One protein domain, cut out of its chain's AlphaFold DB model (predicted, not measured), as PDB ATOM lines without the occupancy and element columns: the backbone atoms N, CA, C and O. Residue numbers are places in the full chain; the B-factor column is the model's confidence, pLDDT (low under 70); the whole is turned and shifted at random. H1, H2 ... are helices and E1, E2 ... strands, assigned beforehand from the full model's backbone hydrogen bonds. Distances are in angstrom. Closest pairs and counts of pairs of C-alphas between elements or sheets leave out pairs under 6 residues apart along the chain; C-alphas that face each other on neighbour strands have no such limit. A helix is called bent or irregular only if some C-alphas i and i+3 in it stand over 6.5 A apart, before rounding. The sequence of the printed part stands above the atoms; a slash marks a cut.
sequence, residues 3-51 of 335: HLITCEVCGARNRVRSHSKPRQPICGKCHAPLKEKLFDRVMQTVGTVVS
ATOM      1  N   HIS A   3     135.288  98.121 140.877       80.88
ATOM      2  CA  HIS A   3     134.238  98.371 141.869       80.88
ATOM      3  C   HIS A   3     132.926  98.719 141.157       80.88
ATOM      4  O   HIS A   3     132.927  99.425 140.146       80.88
ATOM      5  N   LEU A   4     131.796  98.229 141.671       87.94
ATOM      6  CA  LEU A   4     130.458  98.565 141.176       87.94
ATOM      7  C   LEU A   4     129.836  99.647 142.066       87.94
ATOM      8  O   LEU A   4     129.572  99.402 143.239       87.94
ATOM      9  N   ILE A   5     129.567 100.823 141.497       87.88
ATOM     10  CA  ILE A   5     128.944 101.959 142.191       87.88
ATOM     11  C   ILE A   5     127.569 102.237 141.583       87.88
ATOM     12  O   ILE A   5     127.417 102.335 140.364       87.88
ATOM     13  N   THR A   6     126.551 102.384 142.431       90.00
ATOM     14  CA  THR A   6     125.192 102.735 141.993       90.00
ATOM     15  C   THR A   6     125.028 104.253 141.992       90.00
ATOM     16  O   THR A   6     125.334 104.908 142.984       90.00
ATOM     17  N   CYS A   7     124.565 104.824 140.880       91.56
ATOM     18  CA  CYS A   7     124.305 106.255 140.767       91.56
ATOM     19  C   CYS A   7     123.081 106.648 141.600       91.56
ATOM     20  O   CYS A   7     121.991 106.132 141.363       91.56
ATOM     21  N   GLU A   8     123.239 107.603 142.513       90.06
ATOM     22  CA  GLU A   8     122.139 108.089 143.361       90.06
ATOM     23  C   GLU A   8     121.085 108.896 142.583       90.06
ATOM     24  O   GLU A   8     119.957 109.022 143.040       90.06
ATOM     25  N   VAL A   9     121.425 109.409 141.392       92.56
ATOM     26  CA  VAL A   9     120.498 110.203 140.566       92.56
ATOM     27  C   VAL A   9     119.589 109.320 139.707       92.56
ATOM     28  O   VAL A   9     118.405 109.600 139.585       92.56
ATOM     29  N   CYS A  10     120.124 108.265 139.080       92.88
ATOM     30  CA  CYS A  10     119.370 107.473 138.094       92.88
ATOM     31  C   CYS A  10     119.325 105.963 138.371       92.88
ATOM     32  O   CYS A  10     118.783 105.213 137.557       92.88
ATOM     33  N   GLY A  11     119.941 105.494 139.461       92.06
ATOM     34  CA  GLY A  11     119.969 104.083 139.856       92.06
ATOM     35  C   GLY A  11     120.854 103.172 138.997       92.06
ATOM     36  O   GLY A  11     120.932 101.973 139.257       92.06
ATOM     37  N   ALA A  12     121.540 103.692 137.972       93.94
ATOM     38  CA  ALA A  12     122.410 102.876 137.127       93.94
ATOM     39  C   ALA A  12     123.629 102.355 137.907       93.94
ATOM     40  O   ALA A  12     124.268 103.106 138.646       93.94
ATOM     41  N   ARG A  13     123.985 101.083 137.701       93.69
ATOM     42  CA  ARG A  13     125.222 100.480 138.222       93.69
ATOM     43  C   ARG A  13     126.374 100.756 137.254       93.69
ATOM     44  O   ARG A  13     126.291 100.398 136.085       93.69
ATOM     45  N   ASN A  14     127.443 101.374 137.741       91.44
ATOM     46  CA  ASN A  14     128.612 101.781 136.961       91.44
ATOM     47  C   ASN A  14     129.839 101.009 137.455       91.44
ATOM     48  O   ASN A  14     130.041 100.886 138.662       91.44
ATOM     49  N   ARG A  15     130.660 100.493 136.535       91.94
ATOM     50  CA  ARG A  15     131.946  99.861 136.867       91.94
ATOM     51  C   ARG A  15     133.043 100.922 136.868       91.94
ATOM     52  O   ARG A  15     133.225 101.602 135.862       91.94
ATOM     53  N   VAL A  16     133.776 101.044 137.969       86.56
ATOM     54  CA  VAL A  16     134.895 101.984 138.125       86.56
ATOM     55  C   VAL A  16     136.184 101.188 138.326       86.56
ATOM     56  O   VAL A  16     136.246 100.288 139.165       86.56
ATOM     57  N   ARG A  17     137.217 101.486 137.531       84.25
ATOM     58  CA  ARG A  17     138.531 100.829 137.615       84.25
ATOM     59  C   ARG A  17     139.426 101.590 138.589       84.25
ATOM     60  O   ARG A  17     139.648 102.779 138.394       84.25
ATOM     61  N   SER A  18     140.025 100.903 139.562       67.38
ATOM     62  CA  SER A  18     140.843 101.510 140.635       67.38
ATOM     63  C   SER A  18     142.141 102.203 140.174       67.38
ATOM     64  O   SER A  18     142.894 102.697 141.005       67.38
ATOM     65  N   HIS A  19     142.446 102.213 138.872       64.75
ATOM     66  CA  HIS A  19     143.699 102.746 138.315       64.75
ATOM     67  C   HIS A  19     143.493 103.963 137.399       64.75
ATOM     68  O   HIS A  19     144.452 104.451 136.800       64.75
ATOM     69  N   SER A  20     142.262 104.465 137.250       52.88
ATOM     70  CA  SER A  20     142.045 105.717 136.524       52.88
ATOM     71  C   SER A  20     142.474 106.908 137.388       52.88
ATOM     72  O   SER A  20     142.079 107.001 138.545       52.88
ATOM     73  N   LYS A  21     143.285 107.799 136.798       52.94
ATOM     74  CA  LYS A  21     143.711 109.130 137.291       52.94
ATOM     75  C   LYS A  21     142.617 109.875 138.093       52.94
ATOM     76  O   LYS A  21     141.446 109.603 137.851       52.94
ATOM     77  N   PRO A  22     142.964 110.871 138.942       56.00
ATOM     78  CA  PRO A  22     142.088 111.498 139.954       56.00
ATOM     79  C   PRO A  22     140.966 112.397 139.389       56.00
ATOM     80  O   PRO A  22     140.719 113.498 139.870       56.00
ATOM     81  N   ARG A  23     140.278 111.964 138.333       74.38
ATOM     82  CA  ARG A  23     139.038 112.574 137.867       74.38
ATOM     83  C   ARG A  23     137.879 111.849 138.534       74.38
ATOM     84  O   ARG A  23     137.805 110.625 138.483       74.38
ATOM     85  N   GLN A  24     136.991 112.623 139.151       84.62
ATOM     86  CA  GLN A  24     135.780 112.121 139.788       84.62
ATOM     87  C   GLN A  24     134.989 111.255 138.788       84.62
ATOM     88  O   GLN A  24     134.694 111.728 137.685       84.62
ATOM     89  N   PRO A  25     134.678 109.988 139.116       88.06
ATOM     90  CA  PRO A  25     133.954 109.116 138.203       88.06
ATOM     91  C   PRO A  25     132.531 109.647 137.976       88.06
ATOM     92  O   PRO A  25     131.865 110.099 138.907       88.06
ATOM     93  N   ILE A  26     132.057 109.582 136.731       94.31
ATOM     94  CA  ILE A  26     130.714 110.026 136.325       94.31
ATOM     95  C   ILE A  26     129.846 108.828 135.937       94.31
ATOM     96  O   ILE A  26     130.345 107.802 135.473       94.31
ATOM     97  N   CYS A  27     128.533 108.945 136.121       93.56
ATOM     98  CA  CYS A  27     127.601 107.907 135.708       93.56
ATOM     99  C   CYS A  27     127.515 107.828 134.178       93.56
ATOM    100  O   CYS A  27     127.173 108.813 133.534       93.56
ATOM    101  N   GLY A  28     127.695 106.642 133.595       94.25
ATOM    102  CA  GLY A  28     127.584 106.439 132.145       94.25
ATOM    103  C   GLY A  28     126.172 106.622 131.569       94.25
ATOM    104  O   GLY A  28     126.021 106.629 130.356       94.25
ATOM    105  N   LYS A  29     125.137 106.759 132.415       94.12
ATOM    106  CA  LYS A  29     123.739 106.954 131.985       94.12
ATOM    107  C   LYS A  29     123.271 108.407 132.071       94.12
ATOM    108  O   LYS A  29     122.659 108.896 131.134       94.12
ATOM    109  N   CYS A  30     123.494 109.079 133.201       94.31
ATOM    110  CA  CYS A  30     123.003 110.450 133.427       94.31
ATOM    111  C   CYS A  30     124.122 111.487 133.575       94.31
ATOM    112  O   CYS A  30     123.841 112.651 133.832       94.31
ATOM    113  N   HIS A  31     125.384 111.058 133.477       93.56
ATOM    114  CA  HIS A  31     126.592 111.882 133.605       93.56
ATOM    115  C   HIS A  31     126.760 112.596 134.957       93.56
ATOM    116  O   HIS A  31     127.727 113.330 135.144       93.56
ATOM    117  N   ALA A  32     125.887 112.338 135.935       92.06
ATOM    118  CA  ALA A  32     126.042 112.851 137.288       92.06
ATOM    119  C   ALA A  32     127.303 112.269 137.963       92.06
ATOM    120  O   ALA A  32     127.617 111.090 137.745       92.06
ATOM    121  N   PRO A  33     128.013 113.050 138.797       92.00
ATOM    122  CA  PRO A  33     129.165 112.563 139.545       92.00
ATOM    123  C   PRO A  33     128.756 111.440 140.505       92.00
ATOM    124  O   PRO A  33     127.754 111.536 141.218       92.00
ATOM    125  N   LEU A  34     129.535 110.359 140.524       86.69
ATOM    126  CA  LEU A  34     129.348 109.251 141.452       86.69
ATOM    127  C   LEU A  34     130.021 109.620 142.779       86.69
ATOM    128  O   LEU A  34     131.245 109.704 142.858       86.69
ATOM    129  N   LYS A  35     129.215 109.874 143.815       79.25
ATOM    130  CA  LYS A  35     129.709 110.128 145.172       79.25
ATOM    131  C   LYS A  35     130.106 108.809 145.817       79.25
ATOM    132  O   LYS A  35     129.263 107.965 146.118       79.25
ATOM    133  N   GLU A  36     131.399 108.616 146.018       66.62
ATOM    134  CA  GLU A  36     131.898 107.482 146.778       66.62
ATOM    135  C   GLU A  36     131.772 107.837 148.268       66.62
ATOM    136  O   GLU A  36     132.576 108.593 148.806       66.62
ATOM    137  N   LYS A  37     130.740 107.313 148.949       58.62
ATOM    138  CA  LYS A  37     130.488 107.573 150.388       58.62
ATOM    139  C   LYS A  37     131.686 107.253 151.294       58.62
ATOM    140  O   LYS A  37     131.733 107.727 152.426       58.62
ATOM    141  N   LEU A  38     132.643 106.455 150.810       51.16
ATOM    142  CA  LEU A  38     133.913 106.206 151.490       51.16
ATOM    143  C   LEU A  38     134.909 107.363 151.332       51.16
ATOM    144  O   LEU A  38     135.553 107.729 152.309       51.16
ATOM    145  N   PHE A  39     135.027 107.952 150.142       47.12
ATOM    146  CA  PHE A  39     136.043 108.964 149.850       47.12
ATOM    147  C   PHE A  39     135.726 110.298 150.534       47.12
ATOM    148  O   PHE A  39     136.616 110.906 151.118       47.12
ATOM    149  N   ASP A  40     134.449 110.695 150.573       47.22
ATOM    150  CA  ASP A  40     134.024 111.926 151.256       47.22
ATOM    151  C   ASP A  40     134.170 111.821 152.787       47.22
ATOM    152  O   ASP A  40     134.559 112.792 153.431       47.22
ATOM    153  N   ARG A  41     133.947 110.634 153.380       47.31
ATOM    154  CA  ARG A  41     134.197 110.393 154.817       47.31
ATOM    155  C   ARG A  41     135.685 110.394 155.152       47.31
ATOM    156  O   ARG A  41     136.071 110.960 156.165       47.31
ATOM    157  N   VAL A  42     136.520 109.784 154.312       46.06
ATOM    158  CA  VAL A  42     137.977 109.775 154.512       46.06
ATOM    159  C   VAL A  42     138.553 111.181 154.332       46.06
ATOM    160  O   VAL A  42     139.346 111.615 155.159       46.06
ATOM    161  N   MET A  43     138.105 111.933 153.324       43.69
ATOM    162  CA  MET A  43     138.577 113.299 153.090       43.69
ATOM    163  C   MET A  43     138.044 114.307 154.115       43.69
ATOM    164  O   MET A  43     138.782 115.223 154.471       43.69
ATOM    165  N   GLN A  44     136.831 114.131 154.657       46.72
ATOM    166  CA  GLN A  44     136.369 114.930 155.800       46.72
ATOM    167  C   GLN A  44     137.217 114.670 157.045       46.72
ATOM    168  O   GLN A  44     137.686 115.633 157.641       46.72
ATOM    169  N   THR A  45     137.495 113.405 157.383       45.12
ATOM    170  CA  THR A  45     138.346 113.059 158.533       45.12
ATOM    171  C   THR A  45     139.771 113.597 158.367       45.12
ATOM    172  O   THR A  45     140.318 114.172 159.307       45.12
ATOM    173  N   VAL A  46     140.353 113.493 157.166       45.44
ATOM    174  CA  VAL A  46     141.678 114.058 156.847       45.44
ATOM    175  C   VAL A  46     141.665 115.591 156.913       45.44
ATOM    176  O   VAL A  46     142.606 116.177 157.438       45.44
ATOM    177  N   GLY A  47     140.593 116.248 156.462       42.75
ATOM    178  CA  GLY A  47     140.432 117.701 156.562       42.75
ATOM    179  C   GLY A  47     140.400 118.209 158.008       42.75
ATOM    180  O   GLY A  47     141.077 119.186 158.321       42.75
ATOM    181  N   THR A  48     139.692 117.517 158.908       47.97
ATOM    182  CA  THR A  48     139.687 117.838 160.350       47.97
ATOM    183  C   THR A  48     141.059 117.652 160.996       47.97
ATOM    184  O   THR A  48     141.516 118.547 161.697       47.97
ATOM    185  N   VAL A  49     141.769 116.559 160.694       47.66
ATOM    186  CA  VAL A  49     143.098 116.278 161.276       47.66
ATOM    187  C   VAL A  49     144.163 117.265 160.772       47.66
ATOM    188  O   VAL A  49     145.043 117.668 161.530       47.66
ATOM    189  N   VAL A  50     144.078 117.710 159.514       47.78
ATOM    190  CA  VAL A  50     144.993 118.721 158.954       47.78
ATOM    191  C   VAL A  50     144.695 120.120 159.509       47.78
ATOM    192  O   VAL A  50     145.628 120.886 159.746       47.78
ATOM    193  N   SER A  51     143.426 120.445 159.783       47.69
ATOM    194  CA  SER A  51     143.045 121.703 160.440       47.69
ATOM    195  C   SER A  51     143.496 121.747 161.905       47.69
ATOM    196  O   SER A  51     144.013 122.770 162.345       47.69
TER     197      SER A  51
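This is residues 3 to 51 of the 335 residues of an uncharacterized protein of Candidatus Vecturithrix granuli (UniProt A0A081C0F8). A small head, made of a two-stranded hairpin, E1 and E2, and a long loop that folds back past it, bears a single helix, H1, that sticks out as an arm. The arm, residues 37 to 51, makes much of the length, while the head without it is close to a compact globule. The printed part has 49 residues, with two named strands and then one named helix along the chain, E1, E2, H1; the sheet has the order E1 - E2 and is antiparallel. The class is mixed, helices and strands, with 24 residues, under half of those printed, in named elements. The whole is loose, with a radius of gyration of the C-alphas of 12.4 A, and elongated, spanning 37 by 23 by 15 A.

The sheet consists of E1, residues 3 to 6, and E2, residues 13 to 17, which form a hairpin. They are antiparallel neighbours, with 149 degrees between their N-to-C directions. The C-alphas of Thr 6 and Arg 13 face each other at 4.4 A, and those of Leu 4 and Arg 15 at 4.7 A. Across the pair, N 5 and O 14 are within hydrogen-bond range at 2.9 A, and so are N 16 and O 3 at 2.8 A. H1, residues 37 to 51, stands free: none of its C-alphas has a C-alpha 8 or more residues away along the chain within 10 A. E1 and H1 are apart. In H1, 10 of 11 O i to N i+4 pairs are within hydrogen-bond range.

E1 begins with the C-alpha of His 3 at (134.238, 98.371, 141.869) and measures 10.0 A from first to last C-alpha. E2 measures 13.3 A and ends with the C-alpha of Arg 17 at (138.531, 100.829, 137.615). H1 is 21.4 A long from first to last C-alpha and is not bent; it runs from the C-alpha of Lys 37 at (130.488, 107.573, 150.388) to that of Ser 51 at (143.045, 121.703, 160.440).

The two C-alphas farthest apart are those of Lys 29 and Ser 51, at 37.4 A. Without H1, the body of 34 residues spans 25 by 15 by 14 A and has a radius of gyration of 8.9 A. The printed part has no cut. The link from E1 to E2 is short, with 6 residues; the link from E2 to H1 is long, with the 19 residues 18 to 36 and no named element. The mean pLDDT of the printed part is 73.1. The model's confidence is low, under 70, at residues 18 to 22 and 36 to 51; the mean pLDDT of H1 is 47.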